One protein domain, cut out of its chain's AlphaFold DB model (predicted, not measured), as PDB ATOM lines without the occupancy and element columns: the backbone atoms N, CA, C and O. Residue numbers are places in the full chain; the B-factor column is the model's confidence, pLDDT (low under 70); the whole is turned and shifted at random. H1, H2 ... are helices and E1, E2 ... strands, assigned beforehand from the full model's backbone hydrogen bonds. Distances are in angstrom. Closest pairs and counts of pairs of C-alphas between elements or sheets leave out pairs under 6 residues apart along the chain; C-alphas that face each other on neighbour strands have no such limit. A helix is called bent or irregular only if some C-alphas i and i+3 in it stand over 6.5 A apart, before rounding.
ATOM      1  N   GLY A 124      11.214  23.078  20.046       78.44
ATOM      2  CA  GLY A 124      10.273  22.343  19.197       78.44
ATOM      3  C   GLY A 124      10.498  22.562  17.696       78.44
ATOM      4  O   GLY A 124       9.556  22.442  16.918       78.44
ATOM      5  N   SER A 125      11.714  22.944  17.286       65.00
ATOM      6  CA  SER A 125      11.964  23.581  15.981       65.00
ATOM      7  C   SER A 125      12.224  22.631  14.810       65.00
ATOM      8  O   SER A 125      12.638  23.095  13.753       65.00
ATOM      9  N   SER A 126      12.047  21.317  14.935       63.91
ATOM     10  CA  SER A 126      12.193  20.402  13.789       63.91
ATOM     11  C   SER A 126      11.843  18.961  14.139       63.91
ATOM     12  O   SER A 126      11.798  18.565  15.304       63.91
ATOM     13  N   ILE A 127      11.664  18.165  13.083       72.38
ATOM     14  CA  ILE A 127      11.616  16.708  13.124       72.38
ATOM     15  C   ILE A 127      13.012  16.181  13.488       72.38
ATOM     16  O   ILE A 127      13.819  15.854  12.619       72.38
ATOM     17  N   ILE A 128      13.321  16.131  14.785       75.94
ATOM     18  CA  ILE A 128      14.614  15.654  15.291       75.94
ATOM     19  C   ILE A 128      14.464  14.231  15.792       75.94
ATOM     20  O   ILE A 128      13.681  13.966  16.701       75.94
ATOM     21  N   GLU A 129      15.272  13.331  15.240       82.94
ATOM     22  CA  GLU A 129      15.455  11.991  15.783       82.94
ATOM     23  C   GLU A 129      16.493  12.014  16.901       82.94
ATOM     24  O   GLU A 129      17.650  12.357  16.655       82.94
ATOM     25  N   TYR A 130      16.116  11.598  18.102       78.94
ATOM     26  CA  TYR A 130      17.012  11.500  19.245       78.94
ATOM     27  C   TYR A 130      16.994  10.088  19.835       78.94
ATOM     28  O   TYR A 130      15.952   9.436  19.839       78.94
ATOM     29  N   PRO A 131      18.139   9.578  20.318       82.06
ATOM     30  CA  PRO A 131      18.152   8.353  21.098       82.06
ATOM     31  C   PRO A 131      17.547   8.627  22.477       82.06
ATOM     32  O   PRO A 131      17.962   9.558  23.173       82.06
ATOM     33  N   ALA A 132      16.610   7.787  22.885       85.56
ATOM     34  CA  ALA A 132      15.949   7.858  24.175       85.56
ATOM     35  C   ALA A 132      15.883   6.490  24.836       85.56
ATOM     36  O   ALA A 132      15.977   5.449  24.184       85.56
ATOM     37  N   THR A 133      15.693   6.512  26.147       87.31
ATOM     38  CA  THR A 133      15.388   5.316  26.919       87.31
ATOM     39  C   THR A 133      13.917   5.362  27.308       87.31
ATOM     40  O   THR A 133      13.489   6.291  27.994       87.31
ATOM     41  N   LEU A 134      13.151   4.371  26.858       86.38
ATOM     42  CA  LEU A 134      11.749   4.196  27.219       86.38
ATOM     43  C   LEU A 134      11.645   3.252  28.417       86.38
ATOM     44  O   LEU A 134      12.195   2.147  28.398       86.38
ATOM     45  N   THR A 135      10.921   3.705  29.434       86.44
ATOM     46  CA  THR A 135      10.517   2.924  30.608       86.44
ATOM     47  C   THR A 135       8.999   2.964  30.720       86.44
ATOM     48  O   THR A 135       8.398   4.017  30.498       86.44
ATOM     49  N   LEU A 136       8.392   1.823  31.040       82.44
ATOM     50  CA  LEU A 136       6.941   1.654  31.096       82.44
ATOM     51  C   LEU A 136       6.554   1.269  32.520       82.44
ATOM     52  O   LEU A 136       7.210   0.426  33.132       82.44
ATOM     53  N   GLU A 137       5.535   1.931  33.058       80.50
ATOM     54  CA  GLU A 137       5.049   1.642  34.404       80.50
ATOM     55  C   GLU A 137       4.512   0.204  34.469       80.50
ATOM     56  O   GLU A 137       3.897  -0.284  33.523       80.50
ATOM     57  N   GLY A 138       4.828  -0.515  35.549       78.75
ATOM     58  CA  GLY A 138       4.456  -1.925  35.710       78.75
ATOM     59  C   GLY A 138       5.320  -2.935  34.939       78.75
ATOM     60  O   GLY A 138       5.191  -4.132  35.186       78.75
ATOM     61  N   LEU A 139       6.243  -2.497  34.068       81.38
ATOM     62  CA  LEU A 139       7.165  -3.391  33.359       81.38
ATOM     63  C   LEU A 139       8.618  -3.202  33.820       81.38
ATOM     64  O   LEU A 139       9.178  -2.112  33.677       81.38
ATOM     65  N   PRO A 140       9.286  -4.256  34.323       85.00
ATOM     66  CA  PRO A 140      10.689  -4.156  34.690       85.00
ATOM     67  C   PRO A 140      11.569  -3.954  33.449       85.00
ATOM     68  O   PRO A 140      11.478  -4.683  32.460       85.00
ATOM     69  N   GLY A 141      12.483  -2.986  33.539       86.81
ATOM     70  CA  GLY A 141      13.524  -2.745  32.544       86.81
ATOM     71  C   GLY A 141      13.307  -1.502  31.683       86.81
ATOM     72  O   GLY A 141      12.495  -0.628  31.975       86.81
ATOM     73  N   PHE A 142      14.117  -1.398  30.631       88.19
ATOM     74  CA  PHE A 142      14.085  -0.293  29.682       88.19
ATOM     75  C   PHE A 142      14.518  -0.749  28.289       88.19
ATOM     76  O   PHE A 142      15.221  -1.759  28.128       88.19
ATOM     77  N   VAL A 143      14.143   0.040  27.285       89.06
ATOM     78  CA  VAL A 143      14.601  -0.138  25.906       89.06
ATOM     79  C   VAL A 143      15.135   1.167  25.331       89.06
ATOM     80  O   VAL A 143      14.572   2.239  25.547       89.06
ATOM     81  N   SER A 144      16.245   1.080  24.599       87.31
ATOM     82  CA  SER A 144      16.755   2.205  23.821       87.31
ATOM     83  C   SER A 144      16.014   2.279  22.495       87.31
ATOM     84  O   SER A 144      15.991   1.308  21.736       87.31
ATOM     85  N   ILE A 145      15.423   3.432  22.218       87.19
ATOM     86  CA  ILE A 145      14.659   3.698  21.003       87.19
ATOM     87  C   ILE A 145      15.121   5.000  20.368       87.19
ATOM     88  O   ILE A 145      15.715   5.855  21.027       87.19
ATOM     89  N   HIS A 146      14.843   5.149  19.080       84.75
ATOM     90  CA  HIS A 146      14.900   6.453  18.446       84.75
ATOM     91  C   HIS A 146      13.523   7.091  18.538       84.75
ATOM     92  O   HIS A 146      12.498   6.429  18.409       84.75
ATOM     93  N   THR A 147      13.499   8.384  18.775       82.38
ATOM     94  CA  THR A 147      12.281   9.160  18.985       82.38
ATOM     95  C   THR A 147      12.350  10.393  18.136       82.38
ATOM     96  O   THR A 147      13.399  11.018  18.036       82.38
ATOM     97  N   ARG A 148      11.230  10.747  17.535       83.88
ATOM     98  CA  ARG A 148      11.098  11.877  16.639       83.88
ATOM     99  C   ARG A 148      10.074  12.836  17.210       83.88
ATOM    100  O   ARG A 148       8.917  12.462  17.369       83.88
ATOM    101  N   LEU A 149      10.491  14.054  17.526       78.62
ATOM    102  CA  LEU A 149       9.550  15.103  17.908       78.62
ATOM    103  C   LEU A 149       8.855  15.601  16.632       78.62
ATOM    104  O   LEU A 149       9.517  16.145  15.756       78.62
ATOM    105  N   ILE A 150       7.554  15.348  16.488       79.44
ATOM    106  CA  ILE A 150       6.757  15.801  15.332       79.44
ATOM    107  C   ILE A 150       6.232  17.218  15.586       79.44
ATOM    108  O   ILE A 150       6.226  18.055  14.689       79.44
ATOM    109  N   SER A 151       5.809  17.487  16.819       76.25
ATOM    110  CA  SER A 151       5.358  18.798  17.289       76.25
ATOM    111  C   SER A 151       5.641  18.926  18.787       76.25
ATOM    112  O   SER A 151       6.026  17.943  19.421       76.25
ATOM    113  N   LYS A 152       5.412  20.106  19.381       71.38
ATOM    114  CA  LYS A 152       5.610  20.338  20.829       71.38
ATOM    115  C   LYS A 152       4.933  19.284  21.719       71.38
ATOM    116  O   LYS A 152       5.460  18.981  22.782       71.38
ATOM    117  N   ASN A 153       3.824  18.702  21.258       78.38
ATOM    118  CA  ASN A 153       3.017  17.753  22.030       78.38
ATOM    119  C   ASN A 153       2.974  16.347  21.410       78.38
ATOM    120  O   ASN A 153       2.222  15.501  21.885       78.38
ATOM    121  N   GLN A 154       3.739  16.079  20.346       81.62
ATOM    122  CA  GLN A 154       3.689  14.795  19.650       81.62
ATOM    123  C   GLN A 154       5.087  14.215  19.453       81.62
ATOM    124  O   GLN A 154       5.916  14.768  18.727       81.62
ATOM    125  N   ILE A 155       5.318  13.053  20.061       81.38
ATOM    126  CA  ILE A 155       6.540  12.264  19.916       81.38
ATOM    127  C   ILE A 155       6.186  10.971  19.182       81.38
ATOM    128  O   ILE A 155       5.279  10.246  19.579       81.38
ATOM    129  N   GLN A 156       6.918  10.672  18.116       86.19
ATOM    130  CA  GLN A 156       6.855   9.400  17.409       86.19
ATOM    131  C   GLN A 156       8.010   8.505  17.849       86.19
ATOM    132  O   GLN A 156       9.174   8.901  17.796       86.19
ATOM    133  N   PHE A 157       7.698   7.272  18.234       85.88
ATOM    134  CA  PHE A 157       8.693   6.235  18.483       85.88
ATOM    135  C   PHE A 157       9.092   5.566  17.164       85.88
ATOM    136  O   PHE A 157       8.249   5.060  16.427       85.88
ATOM    137  N   ILE A 158      10.388   5.563  16.857       86.00
ATOM    138  CA  ILE A 158      10.967   4.869  15.710       86.00
ATOM    139  C   ILE A 158      11.502   3.530  16.209       86.00
ATOM    140  O   ILE A 158      12.553   3.450  16.850       86.00
ATOM    141  N   VAL A 159      10.759   2.471  15.898       84.62
ATOM    142  CA  VAL A 159      11.093   1.095  16.269       84.62
ATOM    143  C   VAL A 159      11.627   0.367  15.034       84.62
ATOM    144  O   VAL A 159      10.876   0.162  14.077       84.62
ATOM    145  N   PRO A 160      12.910  -0.036  15.005       82.50
ATOM    146  CA  PRO A 160      13.432  -0.841  13.908       82.50
ATOM    147  C   PRO A 160      12.690  -2.181  13.834       82.50
ATOM    148  O   PRO A 160      12.614  -2.888  14.838       82.50
ATOM    149  N   LYS A 161      12.214  -2.571  12.642       85.19
ATOM    150  CA  LYS A 161      11.464  -3.831  12.429       85.19
ATOM    151  C   LYS A 161      12.187  -5.079  12.955       85.19
ATOM    152  O   LYS A 161      11.547  -6.031  13.374       85.19
ATOM    153  N   ASN A 162      13.519  -5.057  12.966       89.69
ATOM    154  CA  ASN A 162      14.344  -6.198  13.367       89.69
ATOM    155  C   ASN A 162      14.703  -6.194  14.864       89.69
ATOM    156  O   ASN A 162      15.401  -7.093  15.329       89.69
ATOM    157  N   ASN A 163      14.248  -5.203  15.639       87.12
ATOM    158  CA  ASN A 163      14.532  -5.120  17.067       87.12
ATOM    159  C   ASN A 163      13.422  -5.799  17.883       87.12
ATOM    160  O   ASN A 163      12.587  -5.131  18.496       87.12
ATOM    161  N   LYS A 164      13.431  -7.142  17.884       89.94
ATOM    162  CA  LYS A 164      12.437  -7.976  18.589       89.94
ATOM    163  C   LYS A 164      12.245  -7.553  20.044       89.94
ATOM    164  O   LYS A 164      11.116  -7.410  20.486       89.94
ATOM    165  N   ARG A 165      13.336  -7.232  20.749       88.62
ATOM    166  CA  ARG A 165      13.297  -6.790  22.149       88.62
ATOM    167  C   ARG A 165      12.450  -5.530  22.348       88.62
ATOM    168  O   ARG A 165      11.689  -5.467  23.305       88.62
ATOM    169  N   VAL A 166      12.590  -4.522  21.482       86.69
ATOM    170  CA  VAL A 166      11.790  -3.286  21.575       86.69
ATOM    171  C   VAL A 166      10.325  -3.572  21.251       86.69
ATOM    172  O   VAL A 166       9.446  -3.089  21.956       86.69
ATOM    173  N   ILE A 167      10.071  -4.369  20.211       87.94
ATOM    174  CA  ILE A 167       8.713  -4.725  19.779       87.94
ATOM    175  C   ILE A 167       7.985  -5.494  20.885       87.94
ATOM    176  O   ILE A 167       6.886  -5.108  21.261       87.94
ATOM    177  N   GLU A 168       8.614  -6.525  21.448       90.06
ATOM    178  CA  GLU A 168       8.067  -7.316  22.556       90.06
ATOM    179  C   GLU A 168       7.849  -6.464  23.810       90.06
ATOM    180  O   GLU A 168       6.843  -6.629  24.493       90.06
ATOM    181  N   PHE A 169       8.761  -5.533  24.111       87.38
ATOM    182  CA  PHE A 169       8.607  -4.621  25.248       87.38
ATOM    183  C   PHE A 169       7.392  -3.698  25.083       87.38
ATOM    184  O   PHE A 169       6.633  -3.515  26.031       87.38
ATOM    185  N   ILE A 170       7.181  -3.153  23.881       83.75
ATOM    186  CA  ILE A 170       6.021  -2.305  23.574       83.75
ATOM    187  C   ILE A 170       4.731  -3.134  23.538       83.75
ATOM    188  O   ILE A 170       3.732  -2.706  24.106       83.75
ATOM    189  N   ALA A 171       4.746  -4.325  22.931       86.62
ATOM    190  CA  ALA A 171       3.585  -5.216  22.867       86.62
ATOM    191  C   ALA A 171       3.098  -5.608  24.268       86.62
ATOM    192  O   ALA A 171       1.927  -5.414  24.581       86.62
ATOM    193  N   LYS A 172       4.016  -6.026  25.153       85.69
ATOM    194  CA  LYS A 172       3.699  -6.324  26.560       85.69
ATOM    195  C   LYS A 172       3.080  -5.138  27.291       85.69
ATOM    196  O   LYS A 172       2.253  -5.329  28.171       85.69
ATOM    197  N   ALA A 173       3.483  -3.917  26.953       79.00
ATOM    198  CA  ALA A 173       2.944  -2.723  27.590       79.00
ATOM    199  C   ALA A 173       1.532  -2.378  27.126       79.00
ATOM    200  O   ALA A 173       0.736  -1.915  27.937       79.00
ATOM    201  N   ILE A 174       1.241  -2.616  25.844       79.12
ATOM    202  CA  ILE A 174      -0.103  -2.480  25.274       79.12
ATOM    203  C   ILE A 174      -1.032  -3.539  25.885       79.12
ATOM    204  O   ILE A 174      -2.152  -3.220  26.263       79.12
ATOM    205  N   GLU A 175      -0.559  -4.779  26.034       83.25
ATOM    206  CA  GLU A 175      -1.333  -5.872  26.642       83.25
ATOM    207  C   GLU A 175      -1.601  -5.645  28.138       83.25
ATOM    208  O   GLU A 175      -2.721  -5.852  28.605       83.25
ATOM    209  N   ALA A 176      -0.588  -5.198  28.893       76.19
ATOM    210  CA  ALA A 176      -0.687  -4.996  30.339       76.19
ATOM    211  C   ALA A 176      -1.564  -3.797  30.741       76.19
ATOM    212  O   ALA A 176      -2.072  -3.771  31.860       76.19
ATOM    213  N   ASN A 177      -1.755  -2.815  29.853       67.75
ATOM    214  CA  ASN A 177      -2.533  -1.607  30.128       67.75
ATOM    215  C   ASN A 177      -3.815  -1.575  29.292       67.75
ATOM    216  O   ASN A 177      -3.977  -0.756  28.392       67.75
ATOM    217  N   SER A 178      -4.754  -2.458  29.626       62.44
ATOM    218  CA  SER A 178      -6.097  -2.518  29.023       62.44
ATOM    219  C   SER A 178      -6.986  -1.307  29.369       62.44
ATOM    220  O   SER A 178      -8.145  -1.268  28.966       62.44
ATOM    221  N   SER A 179      -6.480  -0.353  30.156       59.91
ATOM    222  CA  SER A 179      -7.150   0.890  30.539       59.91
ATOM    223  C   SER A 179      -6.725   2.046  29.628       59.91
ATOM    224  O   SER A 179      -5.580   2.118  29.188       59.91
ATOM    225  N   ASP A 180      -7.635   2.996  29.394       63.09
ATOM    226  CA  ASP A 180      -7.458   4.131  28.469       63.09
ATOM    227  C   ASP A 180      -6.259   5.062  28.778       63.09
ATOM    228  O   ASP A 180      -5.967   5.965  27.997       63.09
ATOM    229  N   ASN A 181      -5.528   4.853  29.882       67.75
ATOM    230  CA  ASN A 181      -4.448   5.727  30.341       67.75
ATOM    231  C   ASN A 181      -3.161   4.946  30.662       67.75
ATOM    232  O   ASN A 181      -2.853   4.676  31.822       67.75
ATOM    233  N   THR A 182      -2.374   4.620  29.632       68.56
ATOM    234  CA  THR A 182      -1.005   4.105  29.815       68.56
ATOM    235  C   THR A 182      -0.023   5.255  30.038       68.56
ATOM    236  O   THR A 182       0.207   6.064  29.136       68.56
ATOM    237  N   THR A 183       0.630   5.290  31.199       75.31
ATOM    238  CA  THR A 183       1.720   6.238  31.466       75.31
ATOM    239  C   THR A 183       3.058   5.650  31.020       75.31
ATOM    240  O   THR A 183       3.450   4.552  31.419       75.31
ATOM    241  N   PHE A 184       3.809   6.395  30.209       79.06
ATOM    242  CA  PHE A 184       5.187   6.060  29.857       79.06
ATOM    243  C   PHE A 184       6.143   7.153  30.323       79.06
ATOM    244  O   PHE A 184       5.848   8.343  30.238       79.06
ATOM    245  N   THR A 185       7.327   6.749  30.786       80.88
ATOM    246  CA  THR A 185       8.406   7.684  31.110       80.88
ATOM    247  C   THR A 185       9.463   7.613  30.022       80.88
ATOM    248  O   THR A 185      10.104   6.577  29.817       80.88
ATOM    249  N   LEU A 186       9.664   8.738  29.337       80.69
ATOM    250  CA  LEU A 186      10.704   8.894  28.334       80.69
ATOM    251  C   LEU A 186      11.902   9.630  28.932       80.69
ATOM    252  O   LEU A 186      11.795  10.784  29.342       80.69
ATOM    253  N   ARG A 187      13.063   8.975  28.954       82.56
ATOM    254  CA  ARG A 187      14.312   9.593  29.407       82.56
ATOM    255  C   ARG A 187      15.144  10.020  28.208       82.56
ATOM    256  O   ARG A 187      15.717   9.190  27.498       82.56
ATOM    257  N   LEU A 188      15.202  11.332  28.002       81.00
ATOM    258  CA  LEU A 188      16.102  11.964  27.043       81.00
ATOM    259  C   LEU A 188      17.538  11.892  27.560       81.00
ATOM    260  O   LEU A 188      17.772  11.947  28.770       81.00
ATOM    261  N   LYS A 189      18.519  11.811  26.656       79.50
ATOM    262  CA  LYS A 189      19.911  12.028  27.062       79.50
ATOM    263  C   LYS A 189      20.041  13.449  27.608       79.50
ATOM    264  O   LYS A 189      19.634  14.398  26.944       79.50
TER     265      LYS A 189
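AT A GLANCE: This is residues 124 to 189 of the 343 residues of a protein of Chitinophaga flava (UniProt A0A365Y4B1). Picture a strongly twisted, curled sheet of four antiparallel strands with one helix, H1, packed slantwise over one face and no named element over the other. The two long, bent strands E1 and E2 make the middle of the sheet, E3 and E4 are its edges, and H1 covers the part where E1 ends and E2 begins. The printed part has 66 residues, with four named strands and one named helix in the order E1, E2, E3, H1, E4; the sheet's order is E3 - E2 - E1 - E4, and the class is mixed, helices and strands. The whole is compact, with a radius of gyration of the C-alphas of 12.2 A and spans of 34 by 28 by 20 A.

IN THESE COORDINATES: Find C-alpha 128 at (14.614, 15.654, 15.291); from there E1, residues 128 to 136, runs 22.5 A and bends by 64 degrees at residue 131. E2, residues 143 to 151, starts at (14.601, -0.138, 25.906), runs 22.8 A and bends by 50 degrees at residue 146. E3 holds residues 154 to 158 over 12.9 A, and E4 holds residues 184 to 188 over 12.7 A, ending at C-alpha 188 at (16.102, 11.964, 27.043). The helix H1, residues 164 to 176, is 17.9 A long.

HOW THE PARTS SIT: Begin at the inner strands E1 and E2, a hairpin, antiparallel at 126 degrees; look at N 132 and O 145, 2.8 A apart and within hydrogen-bond range. On one side, E2 and E3 form a second hairpin at 141 degrees, with N 156 and O 148 at 2.8 A. E1, E2 and E3 make a meander, each strand the antiparallel neighbour of the one before. Beside E1, the edge strand E4 is antiparallel at 136 degrees, with N 187 and O 133 at 2.9 A. E4 is apart from E2 and E3. H1 is on the sheet at a height of 9.8 A, over E2 and E1, and runs slantwise to the strands, at 54 degrees to E1 on the local plane. Its closest C-alphas to E2 are those of Val 166 and Val 143, 6.0 A apart; to E1, those of Ala 173 and Leu 136, 6.9 A. In H1 every O i to N i+4 pair is within hydrogen-bond range.

THE WHOLE: The two C-alphas farthest apart, those of Ser 125 and Ala 176, are 34.4 A apart. The printed part has no cut and no long link: E2 to E3 and E3 to H1 are tight, E1 to E2 and H1 to E4 short. The mean pLDDT of the printed part is 80.8; look for values under 70 at residues 125 to 126 and 177 to 182.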